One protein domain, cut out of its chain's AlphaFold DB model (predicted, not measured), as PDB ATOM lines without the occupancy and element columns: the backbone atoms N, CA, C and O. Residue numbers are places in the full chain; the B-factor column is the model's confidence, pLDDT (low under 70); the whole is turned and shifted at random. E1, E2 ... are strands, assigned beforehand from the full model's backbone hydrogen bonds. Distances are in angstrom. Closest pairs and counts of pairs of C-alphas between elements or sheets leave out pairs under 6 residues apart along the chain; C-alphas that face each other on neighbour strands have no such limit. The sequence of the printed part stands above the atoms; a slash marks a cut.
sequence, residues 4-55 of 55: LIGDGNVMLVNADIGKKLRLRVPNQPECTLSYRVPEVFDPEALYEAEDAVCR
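What this domain is: This is residues 4 to 55 of the 55 residues of an uncharacterized protein of Serratia marcescens (UniProt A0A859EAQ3). With little regular structure, this is a small antiparallel sheet, E2 - E3 - E4, from which the loop of residues 36 to 51 reaches away, residues 39 to 46 sticking out. E1 is apart from the sheet, its residues 9 to 10 paired with residues 4 to 5. The 52 printed residues, all strand in class, hold E1 to E4 in order, 14 residues; the whole is only just loose, close to compact, radius of gyration of the C-alphas 12.1 A, spans 39 by 21 by 18 A.

Where its parts are: E1, residues 9 to 11, begins at C-alpha (176.004, -73.188, 48.716). E2 is residues 21 to 23; E3, residues 31 to 35, is 12.7 A long. E4, residues 52 to 54, ends at C-alpha (172.916, -77.349, 59.108).

How they stand to each other: E2, E3 and E4 form a meander, each the antiparallel neighbour of the one before. In hairpin E2 and E3, at 130 degrees, N 23 and O 31 are 2.8 A apart. In hairpin E3 and E4, at 160 degrees, N 34 and O 53 are 2.9 A apart.

The domain as a whole: The farthest C-alphas, of Asn 27 and Glu 44, are 39.4 A apart. The printed part has no cut; link E3 to E4 is long. Residues 4 to 6 have pLDDT under 70.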
ATOM      1  N   LEU A   4     177.322 -79.672  46.105       65.94
ATOM      2  CA  LEU A   4     177.880 -78.575  46.887       65.94
ATOM      3  C   LEU A   4     178.693 -77.686  45.945       65.94
ATOM      4  O   LEU A   4     179.638 -78.149  45.306       65.94
ATOM      5  N   ILE A   5     178.282 -76.433  45.831       68.50
ATOM      6  CA  ILE A   5     178.976 -75.390  45.084       68.50
ATOM      7  C   ILE A   5     179.857 -74.631  46.089       68.50
ATOM      8  O   ILE A   5     179.594 -74.645  47.293       68.50
ATOM      9  N   GLY A   6     180.954 -74.030  45.622       60.22
ATOM     10  CA  GLY A   6     181.851 -73.231  46.466       60.22
ATOM     11  C   GLY A   6     181.107 -72.219  47.354       60.22
ATOM     12  O   GLY A   6     179.982 -71.819  47.051       60.22
ATOM     13  N   ASP A   7     181.741 -71.850  48.468       74.00
ATOM     14  CA  ASP A   7     181.227 -70.934  49.504       74.00
ATOM     15  C   ASP A   7     180.073 -71.463  50.378       74.00
ATOM     16  O   ASP A   7     179.429 -70.704  51.095       74.00
ATOM     17  N   GLY A   8     179.843 -72.780  50.387       76.25
ATOM     18  CA  GLY A   8     178.851 -73.412  51.271       76.25
ATOM     19  C   GLY A   8     177.431 -73.442  50.702       76.25
ATOM     20  O   GLY A   8     176.499 -73.838  51.400       76.25
ATOM     21  N   ASN A   9     177.271 -73.091  49.427       81.88
ATOM     22  CA  ASN A   9     176.004 -73.188  48.716       81.88
ATOM     23  C   ASN A   9     175.748 -74.627  48.252       81.88
ATOM     24  O   ASN A   9     176.659 -75.347  47.845       81.88
ATOM     25  N   VAL A  10     174.489 -75.057  48.262       84.31
ATOM     26  CA  VAL A  10     174.079 -76.362  47.728       84.31
ATOM     27  C   VAL A  10     173.034 -76.134  46.656       84.31
ATOM     28  O   VAL A  10     171.980 -75.569  46.931       84.31
ATOM     29  N   MET A  11     173.310 -76.601  45.440       86.94
ATOM     30  CA  MET A  11     172.336 -76.534  44.358       86.94
ATOM     31  C   MET A  11     171.510 -77.813  44.323       86.94
ATOM     32  O   MET A  11     172.045 -78.929  44.286       86.94
ATOM     33  N   LEU A  12     170.193 -77.629  44.336       86.31
ATOM     34  CA  LEU A  12     169.209 -78.697  44.274       86.31
ATOM     35  C   LEU A  12     168.540 -78.690  42.909       86.31
ATOM     36  O   LEU A  12     168.213 -77.642  42.364       86.31
ATOM     37  N   VAL A  13     168.314 -79.882  42.373       86.12
ATOM     38  CA  VAL A  13     167.414 -80.070  41.235       86.12
ATOM     39  C   VAL A  13     165.987 -80.239  41.752       86.12
ATOM     40  O   VAL A  13     165.794 -80.734  42.863       86.12
ATOM     41  N   ASN A  14     164.982 -79.913  40.937       83.81
ATOM     42  CA  ASN A  14     163.566 -79.912  41.344       83.81
ATOM     43  C   ASN A  14     163.116 -81.221  42.012       83.81
ATOM     44  O   ASN A  14     162.331 -81.208  42.954       83.81
ATOM     45  N   ALA A  15     163.655 -82.360  41.572       83.94
ATOM     46  CA  ALA A  15     163.334 -83.667  42.138       83.94
ATOM     47  C   ALA A  15     163.810 -83.863  43.591       83.94
ATOM     48  O   ALA A  15     163.341 -84.791  44.250       83.94
ATOM     49  N   ASP A  16     164.751 -83.057  44.084       85.19
ATOM     50  CA  ASP A  16     165.323 -83.156  45.432       85.19
ATOM     51  C   ASP A  16     164.739 -82.131  46.421       85.19
ATOM     52  O   ASP A  16     164.957 -82.254  47.630       85.19
ATOM     53  N   ILE A  17     163.963 -81.158  45.933       87.38
ATOM     54  CA  ILE A  17     163.316 -80.132  46.755       87.38
ATOM     55  C   ILE A  17     162.282 -80.774  47.694       87.38
ATOM     56  O   ILE A  17     161.520 -81.659  47.305       87.38
ATOM     57  N   GLY A  18     162.277 -80.353  48.962       85.94
ATOM     58  CA  GLY A  18     161.370 -80.853  50.006       85.94
ATOM     59  C   GLY A  18     161.720 -82.228  50.567       85.94
ATOM     60  O   GLY A  18     161.083 -82.697  51.510       85.94
ATOM     61  N   LYS A  19     162.770 -82.872  50.050       89.00
ATOM     62  CA  LYS A  19     163.306 -84.100  50.639       89.00
ATOM     63  C   LYS A  19     164.260 -83.781  51.784       89.00
ATOM     64  O   LYS A  19     164.881 -82.721  51.840       89.00
ATOM     65  N   LYS A  20     164.431 -84.751  52.686       88.00
ATOM     66  CA  LYS A  20     165.439 -84.672  53.747       88.00
ATOM     67  C   LYS A  20     166.836 -84.792  53.136       88.00
ATOM     68  O   LYS A  20     167.208 -85.854  52.638       88.00
ATOM     69  N   LEU A  21     167.606 -83.713  53.207       87.31
ATOM     70  CA  LEU A  21     168.966 -83.647  52.682       87.31
ATOM     71  C   LEU A  21     169.984 -83.827  53.805       87.31
ATOM     72  O   LEU A  21     169.842 -83.260  54.888       87.31
ATOM     73  N   ARG A  22     171.023 -84.617  53.531       87.88
ATOM     74  CA  ARG A  22     172.157 -84.822  54.433       87.88
ATOM     75  C   ARG A  22     173.409 -84.254  53.802       87.88
ATOM     76  O   ARG A  22     173.727 -84.588  52.661       87.88
ATOM     77  N   LEU A  23     174.098 -83.416  54.555       84.62
ATOM     78  CA  LEU A  23     175.356 -82.824  54.164       84.62
ATOM     79  C   LEU A  23     176.492 -83.591  54.834       84.62
ATOM     80  O   LEU A  23     176.550 -83.697  56.058       84.62
ATOM     81  N   ARG A  24     177.405 -84.111  54.014       85.00
ATOM     82  CA  ARG A  24     178.609 -84.797  54.474       85.00
ATOM     83  C   ARG A  24     179.828 -84.086  53.908       85.00
ATOM     84  O   ARG A  24     180.110 -84.192  52.718       85.00
ATOM     85  N   VAL A  25     180.545 -83.387  54.777       79.69
ATOM     86  CA  VAL A  25     181.821 -82.744  54.452       79.69
ATOM     87  C   VAL A  25     182.951 -83.602  55.036       79.69
ATOM     88  O   VAL A  25     182.821 -84.075  56.168       79.69
ATOM     89  N   PRO A  26     184.050 -83.858  54.302       82.44
ATOM     90  CA  PRO A  26     185.187 -84.592  54.848       82.44
ATOM     91  C   PRO A  26     185.686 -83.967  56.155       82.44
ATOM     92  O   PRO A  26     185.837 -82.751  56.249       82.44
ATOM     93  N   ASN A  27     185.961 -84.808  57.156       84.50
ATOM     94  CA  ASN A  27     186.443 -84.405  58.484       84.50
ATOM     95  C   ASN A  27     185.483 -83.514  59.299       84.50
ATOM     96  O   ASN A  27     185.904 -82.932  60.295       84.50
ATOM     97  N   GLN A  28     184.203 -83.433  58.923       82.38
ATOM     98  CA  GLN A  28     183.155 -82.789  59.717       82.38
ATOM     99  C   GLN A  28     182.031 -83.784  60.037       82.38
ATOM    100  O   GLN A  28     181.836 -84.748  59.285       82.38
ATOM    101  N   PRO A  29     181.293 -83.588  61.145       84.81
ATOM    102  CA  PRO A  29     180.093 -84.369  61.406       84.81
ATOM    103  C   PRO A  29     179.081 -84.186  60.269       84.81
ATOM    104  O   PRO A  29     178.933 -83.102  59.708       84.81
ATOM    105  N   GLU A  30     178.393 -85.272  59.924       89.38
ATOM    106  CA  GLU A  30     177.252 -85.208  59.016       89.38
ATOM    107  C   GLU A  30     176.137 -84.388  59.668       89.38
ATOM    108  O   GLU A  30     175.858 -84.564  60.854       89.38
ATOM    109  N   CYS A  31     175.484 -83.529  58.889       89.19
ATOM    110  CA  CYS A  31     174.340 -82.763  59.363       89.19
ATOM    111  C   CYS A  31     173.148 -82.882  58.420       89.19
ATOM    112  O   CYS A  31     173.279 -83.188  57.230       89.19
ATOM    113  N   THR A  32     171.957 -82.640  58.955       90.56
ATOM    114  CA  THR A  32     170.738 -82.540  58.154       90.56
ATOM    115  C   THR A  32     170.510 -81.083  57.768       90.56
ATOM    116  O   THR A  32     170.477 -80.204  58.629       90.56
ATOM    117  N   LEU A  33     170.312 -80.830  56.476       89.12
ATOM    118  CA  LEU A  33     169.961 -79.505  55.970       89.12
ATOM    119  C   LEU A  33     168.480 -79.217  56.229       89.12
ATOM    120  O   LEU A  33     167.603 -79.997  55.851       89.12
ATOM    121  N   SER A  34     168.215 -78.076  56.858       90.06
ATOM    122  CA  SER A  34     166.884 -77.526  57.091       90.06
ATOM    123  C   SER A  34     166.754 -76.210  56.333       90.06
ATOM    124  O   SER A  34     167.459 -75.257  56.646       90.06
ATOM    125  N   TYR A  35     165.835 -76.146  55.376       89.94
ATOM    126  CA  TYR A  35     165.543 -74.965  54.560       89.94
ATOM    127  C   TYR A  35     164.032 -74.867  54.332       89.94
ATOM    128  O   TYR A  35     163.305 -75.844  54.553       89.94
ATOM    129  N   ARG A  36     163.545 -73.691  53.935       90.00
ATOM    130  CA  ARG A  36     162.139 -73.520  53.554       90.00
ATOM    131  C   ARG A  36     161.960 -73.884  52.088       90.00
ATOM    132  O   ARG A  36     162.763 -73.498  51.250       90.00
ATOM    133  N   VAL A  37     160.900 -74.631  51.800       88.00
ATOM    134  CA  VAL A  37     160.455 -74.875  50.427       88.00
ATOM    135  C   VAL A  37     159.356 -73.863  50.130       88.00
ATOM    136  O   VAL A  37     158.368 -73.855  50.872       88.00
ATOM    137  N   PRO A  38     159.510 -73.005  49.112       83.25
ATOM    138  CA  PRO A  38     158.454 -72.084  48.726       83.25
ATOM    139  C   PRO A  38     157.234 -72.860  48.209       83.25
ATOM    140  O   PRO A  38     157.358 -73.918  47.591       83.25
ATOM    141  N   GLU A  39     156.037 -72.344  48.488       83.75
ATOM    142  CA  GLU A  39     154.779 -72.957  48.032       83.75
ATOM    143  C   GLU A  39     154.581 -72.809  46.516       83.75
ATOM    144  O   GLU A  39     153.879 -73.609  45.896       83.75
ATOM    145  N   VAL A  40     155.212 -71.794  45.921       84.00
ATOM    146  CA  VAL A  40     155.158 -71.473  44.495       84.00
ATOM    147  C   VAL A  40     156.561 -71.100  44.030       84.00
ATOM    148  O   VAL A  40     157.218 -70.301  44.688       84.00
ATOM    149  N   PHE A  41     156.979 -71.668  42.900       83.56
ATOM    150  CA  PHE A  41     158.204 -71.282  42.199       83.56
ATOM    151  C   PHE A  41     157.882 -70.231  41.138       83.56
ATOM    152  O   PHE A  41     156.863 -70.353  40.450       83.56
ATOM    153  N   ASP A  42     158.740 -69.226  40.998       85.31
ATOM    154  CA  ASP A  42     158.595 -68.191  39.976       85.31
ATOM    155  C   ASP A  42     158.887 -68.789  38.584       85.31
ATOM    156  O   ASP A  42     160.008 -69.232  38.327       85.31
ATOM    157  N   PRO A  43     157.905 -68.825  37.660       83.00
ATOM    158  CA  PRO A  43     158.103 -69.395  36.330       83.00
ATOM    159  C   PRO A  43     159.056 -68.576  35.444       83.00
ATOM    160  O   PRO A  43     159.509 -69.097  34.423       83.00
ATOM    161  N   GLU A  44     159.349 -67.320  35.793       90.62
ATOM    162  CA  GLU A  44     160.315 -66.473  35.080       90.62
ATOM    163  C   GLU A  44     161.734 -66.575  35.666       90.62
ATOM    164  O   GLU A  44     162.705 -66.176  35.012       90.62
ATOM    165  N   ALA A  45     161.888 -67.160  36.858       85.88
ATOM    166  CA  ALA A  45     163.182 -67.386  37.483       85.88
ATOM    167  C   ALA A  45     163.770 -68.748  37.083       85.88
ATOM    168  O   ALA A  45     163.152 -69.801  37.219       85.88
ATOM    169  N   LEU A  46     165.025 -68.745  36.623       83.81
ATOM    170  CA  LEU A  46     165.757 -69.988  36.344       83.81
ATOM    171  C   LEU A  46     166.276 -70.664  37.622       83.81
ATOM    172  O   LEU A  46     166.484 -71.877  37.635       83.81
ATOM    173  N   TYR A  47     166.513 -69.872  38.671       83.69
ATOM    174  CA  TYR A  47     167.045 -70.314  39.954       83.69
ATOM    175  C   TYR A  47     166.452 -69.472  41.079       83.69
ATOM    176  O   TYR A  47     166.332 -68.255  40.948       83.69
ATOM    177  N   GLU A  48     166.180 -70.122  42.205       86.38
ATOM    178  CA  GLU A  48     165.818 -69.475  43.462       86.38
ATOM    179  C   GLU A  48     166.843 -69.848  44.537       86.38
ATOM    180  O   GLU A  48     167.428 -70.937  44.506       86.38
ATOM    181  N   ALA A  49     167.081 -68.932  45.473       87.94
ATOM    182  CA  ALA A  49     168.038 -69.103  46.557       87.94
ATOM    183  C   ALA A  49     167.350 -68.860  47.900       87.94
ATOM    184  O   ALA A  49     166.645 -67.869  48.070       87.94
ATOM    185  N   GLU A  50     167.594 -69.754  48.854       87.62
ATOM    186  CA  GLU A  50     167.091 -69.667  50.223       87.62
ATOM    187  C   GLU A  50     168.197 -70.057  51.201       87.62
ATOM    188  O   GLU A  50     169.029 -70.925  50.914       87.62
ATOM    189  N   ASP A  51     168.168 -69.445  52.383       89.00
ATOM    190  CA  ASP A  51     169.081 -69.797  53.462       89.00
ATOM    191  C   ASP A  51     168.765 -71.195  54.008       89.00
ATOM    192  O   ASP A  51     167.608 -71.593  54.197       89.00
ATOM    193  N   ALA A  52     169.821 -71.938  54.335       89.00
ATOM    194  CA  ALA A  52     169.721 -73.256  54.940       89.00
ATOM    195  C   ALA A  52     170.521 -73.329  56.241       89.00
ATOM    196  O   ALA A  52     171.617 -72.785  56.364       89.00
ATOM    197  N   VAL A  53     169.986 -74.065  57.214       89.94
ATOM    198  CA  VAL A  53     170.655 -74.344  58.485       89.94
ATOM    199  C   VAL A  53     171.069 -75.809  58.529       89.94
ATOM    200  O   VAL A  53     170.253 -76.710  58.331       89.94
ATOM    201  N   CYS A  54     172.344 -76.038  58.823       87.50
ATOM    202  CA  CYS A  54     172.916 -77.349  59.108       87.50
ATOM    203  C   CYS A  54     172.661 -77.691  60.588       87.50
ATOM    204  O   CYS A  54     173.024 -76.910  61.469       87.50
ATOM    205  N   ARG A  55     171.983 -78.817  60.847       86.25
ATOM    206  CA  ARG A  55     171.652 -79.317  62.193       86.25
ATOM    207  C   ARG A  55     172.216 -80.704  62.454       86.25
ATOM    208  O   ARG A  55     172.130 -81.549  61.530       86.25
TER     209      ARG A  55